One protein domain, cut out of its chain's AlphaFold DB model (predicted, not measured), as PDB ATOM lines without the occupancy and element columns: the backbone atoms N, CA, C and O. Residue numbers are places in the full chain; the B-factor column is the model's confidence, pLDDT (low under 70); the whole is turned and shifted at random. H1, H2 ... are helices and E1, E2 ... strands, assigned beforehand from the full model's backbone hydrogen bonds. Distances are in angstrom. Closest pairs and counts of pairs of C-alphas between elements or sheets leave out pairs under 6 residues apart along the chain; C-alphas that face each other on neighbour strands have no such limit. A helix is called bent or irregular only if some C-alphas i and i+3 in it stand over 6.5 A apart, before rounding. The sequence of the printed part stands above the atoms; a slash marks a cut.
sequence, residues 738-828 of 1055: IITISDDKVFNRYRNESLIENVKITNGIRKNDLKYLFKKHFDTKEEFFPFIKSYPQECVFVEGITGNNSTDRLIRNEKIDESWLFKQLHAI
ATOM      1  N   ILE A 738      40.019 -15.848  56.416       87.19
ATOM      2  CA  ILE A 738      40.406 -14.676  55.631       87.19
ATOM      3  C   ILE A 738      39.522 -14.608  54.388       87.19
ATOM      4  O   ILE A 738      39.488 -15.549  53.591       87.19
ATOM      5  N   ILE A 739      38.834 -13.479  54.191       86.06
ATOM      6  CA  ILE A 739      38.156 -13.183  52.922       86.06
ATOM      7  C   ILE A 739      39.150 -12.511  51.978       86.06
ATOM      8  O   ILE A 739      39.691 -11.445  52.278       86.06
ATOM      9  N   THR A 740      39.323 -13.090  50.790       83.56
ATOM     10  CA  THR A 740      40.031 -12.434  49.688       83.56
ATOM     11  C   THR A 740      39.041 -11.736  48.757       83.56
ATOM     12  O   THR A 740      38.217 -12.391  48.127       83.56
ATOM     13  N   ILE A 741      39.137 -10.415  48.623       81.50
ATOM     14  CA  ILE A 741      38.349  -9.602  47.690       81.50
ATOM     15  C   ILE A 741      39.149  -9.390  46.401       81.50
ATOM     16  O   ILE A 741      40.159  -8.685  46.396       81.50
ATOM     17  N   SER A 742      38.673  -9.966  45.298       77.31
ATOM     18  CA  SER A 742      39.271  -9.847  43.964       77.31
ATOM     19  C   SER A 742      38.471  -8.874  43.089       77.31
ATOM     20  O   SER A 742      37.654  -9.292  42.261       77.31
ATOM     21  N   ASP A 743      38.726  -7.573  43.251       73.31
ATOM     22  CA  ASP A 743      38.140  -6.508  42.427       73.31
ATOM     23  C   ASP A 743      39.048  -5.272  42.327       73.31
ATOM     24  O   ASP A 743      39.305  -4.592  43.317       73.31
ATOM     25  N   ASP A 744      39.445  -4.915  41.104       72.50
ATOM     26  CA  ASP A 744      40.291  -3.753  40.805       72.50
ATOM     27  C   ASP A 744      39.717  -2.414  41.272       72.50
ATOM     28  O   ASP A 744      40.469  -1.548  41.710       72.50
ATOM     29  N   LYS A 745      38.399  -2.195  41.168       70.75
ATOM     30  CA  LYS A 745      37.780  -0.920  41.572       70.75
ATOM     31  C   LYS A 745      37.879  -0.742  43.081       70.75
ATOM     32  O   LYS A 745      38.207   0.344  43.557       70.75
ATOM     33  N   VAL A 746      37.616  -1.816  43.813       72.62
ATOM     34  CA  VAL A 746      37.700  -1.869  45.273       72.62
ATOM     35  C   VAL A 746      39.153  -1.779  45.710       72.62
ATOM     36  O   VAL A 746      39.485  -0.936  46.536       72.62
ATOM     37  N   PHE A 747      40.032  -2.561  45.088       74.00
ATOM     38  CA  PHE A 747      41.472  -2.495  45.303       74.00
ATOM     39  C   PHE A 747      41.991  -1.069  45.126       74.00
ATOM     40  O   PHE A 747      42.644  -0.538  46.013       74.00
ATOM     41  N   ASN A 748      41.639  -0.395  44.032       75.25
ATOM     42  CA  ASN A 748      42.084   0.975  43.784       75.25
ATOM     43  C   ASN A 748      41.533   1.986  44.797       75.25
ATOM     44  O   ASN A 748      42.232   2.949  45.110       75.25
ATOM     45  N   ARG A 749      40.313   1.775  45.308       75.12
ATOM     46  CA  ARG A 749      39.710   2.630  46.338       75.12
ATOM     47  C   ARG A 749      40.389   2.451  47.696       75.12
ATOM     48  O   ARG A 749      40.772   3.440  48.302       75.12
ATOM     49  N   TYR A 750      40.578   1.206  48.127       73.75
ATOM     50  CA  TYR A 750      41.006   0.860  49.485       73.75
ATOM     51  C   TYR A 750      42.499   0.514  49.609       73.75
ATOM     52  O   TYR A 750      42.956   0.209  50.704       73.75
ATOM     53  N   ARG A 751      43.301   0.588  48.532       75.75
ATOM     54  CA  ARG A 751      44.742   0.222  48.550       75.75
ATOM     55  C   ARG A 751      45.582   0.939  49.613       75.75
ATOM     56  O   ARG A 751      46.666   0.464  49.933       75.75
ATOM     57  N   ASN A 752      45.119   2.095  50.089       76.38
ATOM     58  CA  ASN A 752      45.815   2.935  51.064       76.38
ATOM     59  C   ASN A 752      45.122   2.952  52.438       76.38
ATOM     60  O   ASN A 752      45.570   3.681  53.321       76.38
ATOM     61  N   GLU A 753      44.026   2.212  52.619       77.25
ATOM     62  CA  GLU A 753      43.287   2.160  53.880       77.25
ATOM     63  C   GLU A 753      43.757   0.970  54.722       77.25
ATOM     64  O   GLU A 753      43.978  -0.127  54.208       77.25
ATOM     65  N   SER A 754      43.922   1.179  56.030       73.06
ATOM     66  CA  SER A 754      44.125   0.079  56.973       73.06
ATOM     67  C   SER A 754      42.808  -0.674  57.131       73.06
ATOM     68  O   SER A 754      41.871  -0.171  57.747       73.06
ATOM     69  N   LEU A 755      42.737  -1.864  56.542       73.94
ATOM     70  CA  LEU A 755      41.606  -2.777  56.678       73.94
ATOM     71  C   LEU A 755      41.793  -3.673  57.905       73.94
ATOM     72  O   LEU A 755      42.887  -3.765  58.464       73.94
ATOM     73  N   ILE A 756      40.719  -4.345  58.308       81.25
ATOM     74  CA  ILE A 756      40.778  -5.401  59.323       81.25
ATOM     75  C   ILE A 756      41.677  -6.557  58.849       81.25
ATOM     76  O   ILE A 756      41.719  -6.868  57.658       81.25
ATOM     77  N   GLU A 757      42.387  -7.197  59.781       83.69
ATOM     78  CA  GLU A 757      43.445  -8.185  59.492       83.69
ATOM     79  C   GLU A 757      42.965  -9.374  58.637       83.69
ATOM     80  O   GLU A 757      43.710  -9.889  57.804       83.69
ATOM     81  N   ASN A 758      41.696  -9.759  58.784       88.12
ATOM     82  CA  ASN A 758      41.066 -10.894  58.105       88.12
ATOM     83  C   ASN A 758      40.476 -10.567  56.716       88.12
ATOM     84  O   ASN A 758      39.788 -11.398  56.121       88.12
ATOM     85  N   VAL A 759      40.723  -9.368  56.175       85.31
ATOM     86  CA  VAL A 759      40.283  -8.983  54.826       85.31
ATOM     87  C   VAL A 759      41.482  -8.646  53.953       85.31
ATOM     88  O   VAL A 759      42.216  -7.688  54.190       85.31
ATOM     89  N   LYS A 760      41.643  -9.409  52.871       82.38
ATOM     90  CA  LYS A 760      42.710  -9.223  51.890       82.38
ATOM     91  C   LYS A 760      42.133  -8.722  50.575       82.38
ATOM     92  O   LYS A 760      41.342  -9.416  49.952       82.38
ATOM     93  N   ILE A 761      42.562  -7.556  50.101       78.69
ATOM     94  CA  ILE A 761      42.130  -7.034  48.795       78.69
ATOM     95  C   ILE A 761      43.246  -7.213  47.773       78.69
ATOM     96  O   ILE A 761      44.391  -6.820  48.007       78.69
ATOM     97  N   THR A 762      42.925  -7.810  46.627       74.44
ATOM     98  CA  THR A 762      43.899  -8.130  45.581       74.44
ATOM     99  C   THR A 762      43.421  -7.690  44.198       74.44
ATOM    100  O   THR A 762      42.233  -7.677  43.888       74.44
ATOM    101  N   ASN A 763      44.383  -7.365  43.332       71.62
ATOM    102  CA  ASN A 763      44.176  -7.220  41.890       71.62
ATOM    103  C   ASN A 763      44.473  -8.573  41.209       71.62
ATOM    104  O   ASN A 763      45.538  -8.767  40.622       71.62
ATOM    105  N   GLY A 764      43.589  -9.556  41.417       68.25
ATOM    106  CA  GLY A 764      43.693 -10.911  40.858       68.25
ATOM    107  C   GLY A 764      43.873 -12.035  41.888       68.25
ATOM    108  O   GLY A 764      44.012 -11.804  43.089       68.25
ATOM    109  N   ILE A 765      43.873 -13.279  41.405       66.06
ATOM    110  CA  ILE A 765      43.794 -14.502  42.222       66.06
ATOM    111  C   ILE A 765      45.198 -15.089  42.441       66.06
ATOM    112  O   ILE A 765      45.903 -15.398  41.481       66.06
ATOM    113  N   ARG A 766      45.624 -15.258  43.704       62.59
ATOM    114  CA  ARG A 766      46.906 -15.895  44.077       62.59
ATOM    115  C   ARG A 766      46.645 -17.206  44.819       62.59
ATOM    116  O   ARG A 766      45.948 -17.193  45.820       62.59
ATOM    117  N   LYS A 767      47.246 -18.315  44.371       60.19
ATOM    118  CA  LYS A 767      46.947 -19.683  44.853       60.19
ATOM    119  C   LYS A 767      47.100 -19.931  46.363       60.19
ATOM    120  O   LYS A 767      46.460 -20.845  46.858       60.19
ATOM    121  N   ASN A 768      47.933 -19.174  47.074       57.38
ATOM    122  CA  ASN A 768      48.374 -19.555  48.422       57.38
ATOM    123  C   ASN A 768      47.463 -19.073  49.573       57.38
ATOM    124  O   ASN A 768      47.748 -19.432  50.706       57.38
ATOM    125  N   ASP A 769      46.392 -18.308  49.311       54.72
ATOM    126  CA  ASP A 769      45.588 -17.652  50.368       54.72
ATOM    127  C   ASP A 769      44.052 -17.760  50.173       54.72
ATOM    128  O   ASP A 769      43.312 -16.853  50.548       54.72
ATOM    129  N   LEU A 770      43.537 -18.811  49.523       72.00
ATOM    130  CA  LEU A 770      42.157 -18.822  48.998       72.00
ATOM    131  C   LEU A 770      41.258 -19.895  49.627       72.00
ATOM    132  O   LEU A 770      40.926 -20.879  48.969       72.00
ATOM    133  N   LYS A 771      40.817 -19.673  50.873       81.69
ATOM    134  CA  LYS A 771      39.680 -20.412  51.464       81.69
ATOM    135  C   LYS A 771      38.359 -19.774  51.016       81.69
ATOM    136  O   LYS A 771      37.548 -20.429  50.366       81.69
ATOM    137  N   TYR A 772      38.205 -18.463  51.237       86.94
ATOM    138  CA  TYR A 772      37.009 -17.702  50.858       86.94
ATOM    139  C   TYR A 772      37.329 -16.579  49.871       86.94
ATOM    140  O   TYR A 772      38.158 -15.704  50.140       86.94
ATOM    141  N   LEU A 773      36.643 -16.587  48.729       81.88
ATOM    142  CA  LEU A 773      36.830 -15.609  47.660       81.88
ATOM    143  C   LEU A 773      35.570 -14.762  47.454       81.88
ATOM    144  O   LEU A 773      34.469 -15.281  47.309       81.88
ATOM    145  N   PHE A 774      35.754 -13.451  47.364       79.94
ATOM    146  CA  PHE A 774      34.727 -12.481  47.012       79.94
ATOM    147  C   PHE A 774      35.087 -11.843  45.665       79.94
ATOM    148  O   PHE A 774      36.121 -11.183  45.542       79.94
ATOM    149  N   LYS A 775      34.272 -12.062  44.628       74.75
ATOM    150  CA  LYS A 775      34.614 -11.716  43.231       74.75
ATOM    151  C   LYS A 775      33.469 -11.042  42.482       74.75
ATOM    152  O   LYS A 775      32.337 -11.405  42.719       74.75
ATOM    153  N   LYS A 776      33.755 -10.139  41.538       67.31
ATOM    154  CA  LYS A 776      32.746  -9.464  40.693       67.31
ATOM    155  C   LYS A 776      31.628 -10.394  40.173       67.31
ATOM    156  O   LYS A 776      31.860 -11.559  39.857       67.31
ATOM    157  N   HIS A 777      30.425  -9.843  40.067       61.88
ATOM    158  CA  HIS A 777      29.203 -10.548  39.682       61.88
ATOM    159  C   HIS A 777      29.078 -10.682  38.159       61.88
ATOM    160  O   HIS A 777      29.223  -9.684  37.449       61.88
ATOM    161  N   PHE A 778      28.745 -11.889  37.680       56.31
ATOM    162  CA  PHE A 778      28.628 -12.234  36.256       56.31
ATOM    163  C   PHE A 778      29.869 -11.892  35.419       56.31
ATOM    164  O   PHE A 778      29.799 -11.092  34.485       56.31
ATOM    165  N   ASP A 779      30.987 -12.551  35.717       57.09
ATOM    166  CA  ASP A 779      32.112 -12.639  34.784       57.09
ATOM    167  C   ASP A 779      31.622 -13.027  33.377       57.09
ATOM    168  O   ASP A 779      30.798 -13.941  33.216       57.09
ATOM    169  N   THR A 780      32.151 -12.376  32.340       62.59
ATOM    170  CA  THR A 780      31.925 -12.853  30.968       62.59
ATOM    171  C   THR A 780      32.494 -14.270  30.823       62.59
ATOM    172  O   THR A 780      33.370 -14.685  31.585       62.59
ATOM    173  N   LYS A 781      32.052 -15.044  29.820       67.12
ATOM    174  CA  LYS A 781      32.661 -16.364  29.537       67.12
ATOM    175  C   LYS A 781      34.192 -16.272  29.409       67.12
ATOM    176  O   LYS A 781      34.906 -17.180  29.827       67.12
ATOM    177  N   GLU A 782      34.678 -15.154  28.875       67.88
ATOM    178  CA  GLU A 782      36.098 -14.847  28.695       67.88
ATOM    179  C   GLU A 782      36.840 -14.645  30.022       67.88
ATOM    180  O   GLU A 782      37.995 -15.047  30.132       67.88
ATOM    181  N   GLU A 783      36.183 -14.083  31.039       71.88
ATOM    182  CA  GLU A 783      36.726 -13.916  32.395       71.88
ATOM    183  C   GLU A 783      36.584 -15.201  33.233       71.88
ATOM    184  O   GLU A 783      37.496 -15.578  33.979       71.88
ATOM    185  N   PHE A 784      35.481 -15.935  33.045       76.06
ATOM    186  CA  PHE A 784      35.143 -17.129  33.817       76.06
ATOM    187  C   PHE A 784      36.008 -18.352  33.470       76.06
ATOM    188  O   PHE A 784      36.405 -19.116  34.353       76.06
ATOM    189  N   PHE A 785      36.341 -18.578  32.195       77.88
ATOM    190  CA  PHE A 785      37.130 -19.761  31.821       77.88
ATOM    191  C   PHE A 785      38.570 -19.745  32.369       77.88
ATOM    192  O   PHE A 785      39.021 -20.780  32.874       77.88
ATOM    193  N   PRO A 786      39.320 -18.623  32.325       77.44
ATOM    194  CA  PRO A 786      40.600 -18.506  33.023       77.44
ATOM    195  C   PRO A 786      40.462 -18.658  34.540       77.44
ATOM    196  O   PRO A 786      41.333 -19.261  35.175       77.44
ATOM    197  N   PHE A 787      39.363 -18.154  35.114       78.69
ATOM    198  CA  PHE A 787      39.059 -18.320  36.530       78.69
ATOM    199  C   PHE A 787      38.968 -19.802  36.900       78.69
ATOM    200  O   PHE A 787      39.790 -20.259  37.683       78.69
ATOM    201  N   ILE A 788      38.093 -20.585  36.265       79.38
ATOM    202  CA  ILE A 788      37.933 -22.018  36.579       79.38
ATOM    203  C   ILE A 788      39.230 -22.818  36.390       79.38
ATOM    204  O   ILE A 788      39.502 -23.748  37.146       79.38
ATOM    205  N   LYS A 789      40.086 -22.439  35.432       78.44
ATOM    206  CA  LYS A 789      41.408 -23.071  35.253       78.44
ATOM    207  C   LYS A 789      42.389 -22.775  36.389       78.44
ATOM    208  O   LYS A 789      43.292 -23.573  36.638       78.44
ATOM    209  N   SER A 790      42.267 -21.612  37.021       74.56
ATOM    210  CA  SER A 790      43.141 -21.154  38.108       74.56
ATOM    211  C   SER A 790      42.524 -21.324  39.499       74.56
ATOM    212  O   SER A 790      43.232 -21.157  40.494       74.56
ATOM    213  N   TYR A 791      41.244 -21.691  39.555       75.62
ATOM    214  CA  TYR A 791      40.451 -21.853  40.760       75.62
ATOM    215  C   TYR A 791      40.908 -23.072  41.577       75.62
ATOM    216  O   TYR A 791      40.927 -24.191  41.054       75.62
ATOM    217  N   PRO A 792      41.288 -22.890  42.852       72.00
ATOM    218  CA  PRO A 792      41.521 -24.006  43.762       72.00
ATOM    219  C   PRO A 792      40.204 -24.738  44.043       72.00
ATOM    220  O   PRO A 792      39.224 -24.097  44.401       72.00
ATOM    221  N   GLN A 793      40.179 -26.069  43.918       67.06
ATOM    222  CA  GLN A 793      38.949 -26.866  44.070       67.06
ATOM    223  C   GLN A 793      38.312 -26.795  45.470       67.06
ATOM    224  O   GLN A 793      37.125 -27.063  45.593       67.06
ATOM    225  N   GLU A 794      39.077 -26.425  46.499       70.81
ATOM    226  CA  GLU A 794      38.611 -26.319  47.893       70.81
ATOM    227  C   GLU A 794      38.163 -24.902  48.281       70.81
ATOM    228  O   GLU A 794      37.705 -24.673  49.399       70.81
ATOM    229  N   CYS A 795      38.318 -23.927  47.383       77.06
ATOM    230  CA  CYS A 795      37.849 -22.574  47.642       77.06
ATOM    231  C   CYS A 795      36.317 -22.558  47.595       77.06
ATOM    232  O   CYS A 795      35.717 -23.237  46.770       77.06
ATOM    233  N   VAL A 796      35.678 -21.747  48.435       80.06
ATOM    234  CA  VAL A 796      34.267 -21.375  48.273       80.06
ATOM    235  C   VAL A 796      34.238 -19.906  47.907       80.06
ATOM    236  O   VAL A 796      34.944 -19.093  48.515       80.06
ATOM    237  N   PHE A 797      33.456 -19.547  46.895       77.12
ATOM    238  CA  PHE A 797      33.331 -18.146  46.524       77.12
ATOM    239  C   PHE A 797      31.907 -17.641  46.674       77.12
ATOM    240  O   PHE A 797      30.933 -18.349  46.441       77.12
ATOM    241  N   VAL A 798      31.797 -16.372  47.036       73.81
ATOM    242  CA  VAL A 798      30.575 -15.601  46.851       73.81
ATOM    243  C   VAL A 798      30.840 -14.590  45.768       73.81
ATOM    244  O   VAL A 798      31.906 -13.969  45.702       73.81
ATOM    245  N   GLU A 799      29.862 -14.443  44.879       69.56
ATOM    246  CA  GLU A 799      29.893 -13.305  43.985       69.56
ATOM    247  C   GLU A 799      29.731 -12.053  44.811       69.56
ATOM    248  O   GLU A 799      28.693 -11.733  45.391       69.56
ATOM    249  N   GLY A 800      30.854 -11.379  44.833       53.56
ATOM    250  CA  GLY A 800      30.974 -10.015  45.138       53.56
ATOM    251  C   GLY A 800      30.138  -9.169  44.229       53.56
ATOM    252  O   GLY A 800      30.205  -9.172  43.002       53.56
ATOM    253  N   ILE A 801      29.356  -8.392  44.932       52.38
ATOM    254  CA  ILE A 801      28.540  -7.325  44.454       52.38
ATOM    255  C   ILE A 801      29.471  -6.199  43.982       52.38
ATOM    256  O   ILE A 801      29.527  -5.137  44.585       52.38
ATOM    257  N   THR A 802      30.188  -6.430  42.878       40.84
ATOM    258  CA  THR A 802      30.859  -5.396  42.101       40.84
ATOM    259  C   THR A 802      30.933  -5.729  40.614       40.84
ATOM    260  O   THR A 802      31.043  -6.874  40.190       40.84
ATOM    261  N   GLY A 803      30.818  -4.673  39.821       38.84
ATOM    262  CA  GLY A 803      30.557  -4.677  38.389       38.84
ATOM    263  C   GLY A 803      29.706  -3.443  38.091       38.84
ATOM    264  O   GLY A 803      29.163  -2.819  39.003       38.84
ATOM    265  N   ASN A 804      29.637  -2.991  36.844       37.41
ATOM    266  CA  ASN A 804      28.719  -1.910  36.470       37.41
ATOM    267  C   ASN A 804      27.281  -2.467  36.365       37.41
ATOM    268  O   ASN A 804      26.666  -2.445  35.309       37.41
ATOM    269  N   ASN A 805      26.760  -3.042  37.442       43.03
ATOM    270  CA  ASN A 805      25.427  -3.633  37.540       43.03
ATOM    271  C   ASN A 805      24.905  -3.472  38.982       43.03
ATOM    272  O   ASN A 805      25.507  -2.721  39.746       43.03
ATOM    273  N   SER A 806      23.762  -4.102  39.320       38.22
ATOM    274  CA  SER A 806      22.971  -4.105  40.594       38.22
ATOM    275  C   SER A 806      23.745  -4.064  41.900       38.22
ATOM    276  O   SER A 806      23.208  -3.906  42.990       38.22
ATOM    277  N   THR A 807      25.011  -4.341  41.757       41.22
ATOM    278  CA  THR A 807      25.988  -4.699  42.713       41.22
ATOM    279  C   THR A 807      26.736  -3.454  43.203       41.22
ATOM    280  O   THR A 807      27.956  -3.343  43.156       41.22
ATOM    281  N   ASP A 808      25.956  -2.504  43.719       44.41
ATOM    282  CA  ASP A 808      26.395  -1.335  44.492       44.41
ATOM    283  C   ASP A 808      26.342  -1.629  46.020       44.41
ATOM    284  O   ASP A 808      26.790  -0.808  46.821       44.41
ATOM    285  N   ARG A 809      25.808  -2.801  46.426       49.84
ATOM    286  CA  ARG A 809      25.362  -3.133  47.801       49.84
ATOM    287  C   ARG A 809      26.455  -3.429  48.840       49.84
ATOM    288  O   ARG A 809      26.269  -3.039  49.978       49.84
ATOM    289  N   LEU A 810      27.579  -4.075  48.505       46.88
ATOM    290  CA  LEU A 810      28.492  -4.622  49.534       46.88
ATOM    291  C   LEU A 810      29.859  -3.955  49.629       46.88
ATOM    292  O   LEU A 810      30.546  -4.191  50.612       46.88
ATOM    293  N   ILE A 811      30.290  -3.152  48.646       46.88
ATOM    294  CA  ILE A 811      31.626  -2.518  48.724       46.88
ATOM    295  C   ILE A 811      31.645  -1.015  48.417       46.88
ATOM    296  O   ILE A 811      32.699  -0.379  48.406       46.88
ATOM    297  N   ARG A 812      30.497  -0.396  48.124       47.38
ATOM    298  CA  ARG A 812      30.451   1.056  47.881       47.38
ATOM    299  C   ARG A 812      29.930   1.861  49.054       47.38
ATOM    300  O   ARG A 812      30.457   2.946  49.266       47.38
ATOM    301  N   ASN A 813      28.969   1.323  49.799       52.59
ATOM    302  CA  ASN A 813      28.223   2.117  50.776       52.59
ATOM    303  C   ASN A 813      28.203   1.511  52.186       52.59
ATOM    304  O   ASN A 813      27.882   2.226  53.129       52.59
ATOM    305  N   GLU A 814      28.577   0.236  52.347       63.78
ATOM    306  CA  GLU A 814      28.856  -0.344  53.662       63.78
ATOM    307  C   GLU A 814      30.329  -0.136  54.017       63.78
ATOM    308  O   GLU A 814      31.225  -0.257  53.174       63.78
ATOM    309  N   LYS A 815      30.588   0.197  55.281       73.75
ATOM    310  CA  LYS A 815      31.946   0.265  55.808       73.75
ATOM    311  C   LYS A 815      32.481  -1.164  55.921       73.75
ATOM    312  O   LYS A 815      31.814  -2.013  56.499       73.75
ATOM    313  N   ILE A 816      33.679  -1.419  55.393       78.44
ATOM    314  CA  ILE A 816      34.360  -2.706  55.587       78.44
ATOM    315  C   ILE A 816      34.816  -2.770  57.049       78.44
ATOM    316  O   ILE A 816      35.878  -2.268  57.409       78.44
ATOM    317  N   ASP A 817      33.965  -3.334  57.897       84.25
ATOM    318  CA  ASP A 817      34.198  -3.547  59.319       84.25
ATOM    319  C   ASP A 817      33.962  -5.016  59.714       84.25
ATOM    320  O   ASP A 817      33.733  -5.887  58.872       84.25
ATOM    321  N   GLU A 818      34.073  -5.315  61.009       87.62
ATOM    322  CA  GLU A 818      33.878  -6.672  61.529       87.62
ATOM    323  C   GLU A 818      32.455  -7.196  61.278       87.62
ATOM    324  O   GLU A 818      32.282  -8.366  60.949       87.62
ATOM    325  N   SER A 819      31.433  -6.339  61.376       85.69
ATOM    326  CA  SER A 819      30.045  -6.730  61.111       85.69
ATOM    327  C   SER A 819      29.855  -7.111  59.644       85.69
ATOM    328  O   SER A 819      29.220  -8.126  59.354       85.69
ATOM    329  N   TRP A 820      30.438  -6.340  58.721       86.25
ATOM    330  CA  TRP A 820      30.479  -6.681  57.298       86.25
ATOM    331  C   TRP A 820      31.162  -8.034  57.064       86.25
ATOM    332  O   TRP A 820      30.590  -8.903  56.404       86.25
ATOM    333  N   LEU A 821      32.346  -8.244  57.649       87.94
ATOM    334  CA  LEU A 821      33.112  -9.486  57.512       87.94
ATOM    335  C   LEU A 821      32.292 -10.702  57.943       87.94
ATOM    336  O   LEU A 821      32.187 -11.672  57.193       87.94
ATOM    337  N   PHE A 822      31.687 -10.649  59.130       91.38
ATOM    338  CA  PHE A 822      30.920 -11.770  59.663       91.38
ATOM    339  C   PHE A 822      29.666 -12.057  58.829       91.38
ATOM    340  O   PHE A 822      29.394 -13.213  58.512       91.38
ATOM    341  N   LYS A 823      28.950 -11.021  58.382       87.31
ATOM    342  CA  LYS A 823      27.814 -11.168  57.458       87.31
ATOM    343  C   LYS A 823      28.213 -11.868  56.157       87.31
ATOM    344  O   LYS A 823      27.512 -12.777  55.710       87.31
ATOM    345  N   GLN A 824      29.343 -11.473  55.565       86.62
ATOM    346  CA  GLN A 824      29.838 -12.101  54.340       86.62
ATOM    347  C   GLN A 824      30.291 -13.538  54.570       86.62
ATOM    348  O   GLN A 824      29.950 -14.409  53.776       86.62
ATOM    349  N   LEU A 825      31.013 -13.815  55.657       89.94
ATOM    350  CA  LEU A 825      31.450 -15.171  55.986       89.94
ATOM    351  C   LEU A 825      30.280 -16.115  56.238       89.94
ATOM    352  O   LEU A 825      30.313 -17.235  55.737       89.94
ATOM    353  N   HIS A 826      29.242 -15.661  56.948       90.56
ATOM    354  CA  HIS A 826      28.016 -16.437  57.117       90.56
ATOM    355  C   HIS A 826      27.433 -16.813  55.750       90.56
ATOM    356  O   HIS A 826      27.305 -17.992  55.438       90.56
ATOM    357  N   ALA A 827      27.209 -15.833  54.869       89.19
ATOM    358  CA  ALA A 827      26.685 -16.126  53.540       89.19
ATOM    359  C   ALA A 827      27.607 -17.043  52.714       89.19
ATOM    360  O   ALA A 827      27.115 -17.928  52.023       89.19
ATOM    361  N   ILE A 828      28.932 -16.865  52.774       88.00
ATOM    362  CA  ILE A 828      29.901 -17.698  52.045       88.00
ATOM    363  C   ILE A 828      29.857 -19.152  52.513       88.00
ATOM    364  O   ILE A 828      29.871 -20.040  51.662       88.00
TER     365      ILE A 828
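AT A GLANCE: This is residues 738 to 828 of the 1055 residues of an uncharacterized protein of Bacteroides fragilis (UniProt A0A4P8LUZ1). A small twisted sheet of four parallel strands, in the order E2 E1 E3 E4, forms a wall with helix H3 crossing one face and helix H1 packed on edge strand E2. Helix H2 is held off from this body at one end of the longest axis, where residues 780 to 786 stick out, and a long stretch without named elements leads from E4 to H3. The printed part has 91 residues, with three named helices and four named strands in the order E1 H1 E2 E3 H2 E4 H3, class mixed. It is compact, with a radius of gyration of the C-alphas of 12.5 A, and rounded, with spans of 32 by 28 by 26 A.

IN THESE COORDINATES: Find C-alpha 739 at (38.156, -13.183, 52.922), where E1, residues 739 to 742, begins. After it come H1, residues 744 to 750, and E2, residues 759 to 762. Next is E3, residues 772 to 776, 13.8 A long. Find C-alpha 781 at (32.661, -16.364, 29.537); from there H2 runs 14.4 A to residue 790, neither bent nor irregular, but only just: C-alphas 783 and 786 are 6.0 A apart. E4, residues 796 to 800, is 12.2 A long. H3, residues 818 to 828, runs 15.1 A to C-alpha 828 at (29.901, -17.698, 52.045).

HOW THE PARTS SIT: Start at the sheet's inner strands, E1 and E3, parallel at 27 degrees, with N 742 and O 774 2.8 A apart, within hydrogen-bond range. Beside E1 is edge strand E2, parallel at 21 degrees, with N 760 and O 739 2.9 A apart, within range. Beside E3 is edge strand E4, parallel at 31 degrees, with N 798 and O 773 2.9 A apart, within range. E1, H1, E2 and E3, H2, E4 are strand-helix-strand units, two parallel neighbour strands with a helix between, each with a right-handed crossover. H1 and H3 are on one face of the sheet, in two layers, helices over a sheet. H3 has a height over the sheet of 9.2 A and runs across the strands, at 86 degrees to E3 on the local plane; its closest C-alphas to E4 are Ile 828 and Val 798, 5.6 A apart. The closest C-alphas of H1 and E2 are those of Phe 747 and Ile 761, 5.8 A apart. H2 is not on the sheet and is apart from H1 and H3. Every O i to N i+4 pair is within hydrogen-bond range in H1 and H3, and 5 of 6 in H2.

THE WHOLE: The two C-alphas farthest apart, those of Ser 754 and Lys 781, are 34.0 A apart. The printed part has no cut. The link from E4 to H3, residues 801 to 817, is long. Mean pLDDT of the printed part is 71.4; look for values under 70 at residues 764 to 769, 776 to 782, 793 and 799 to 814.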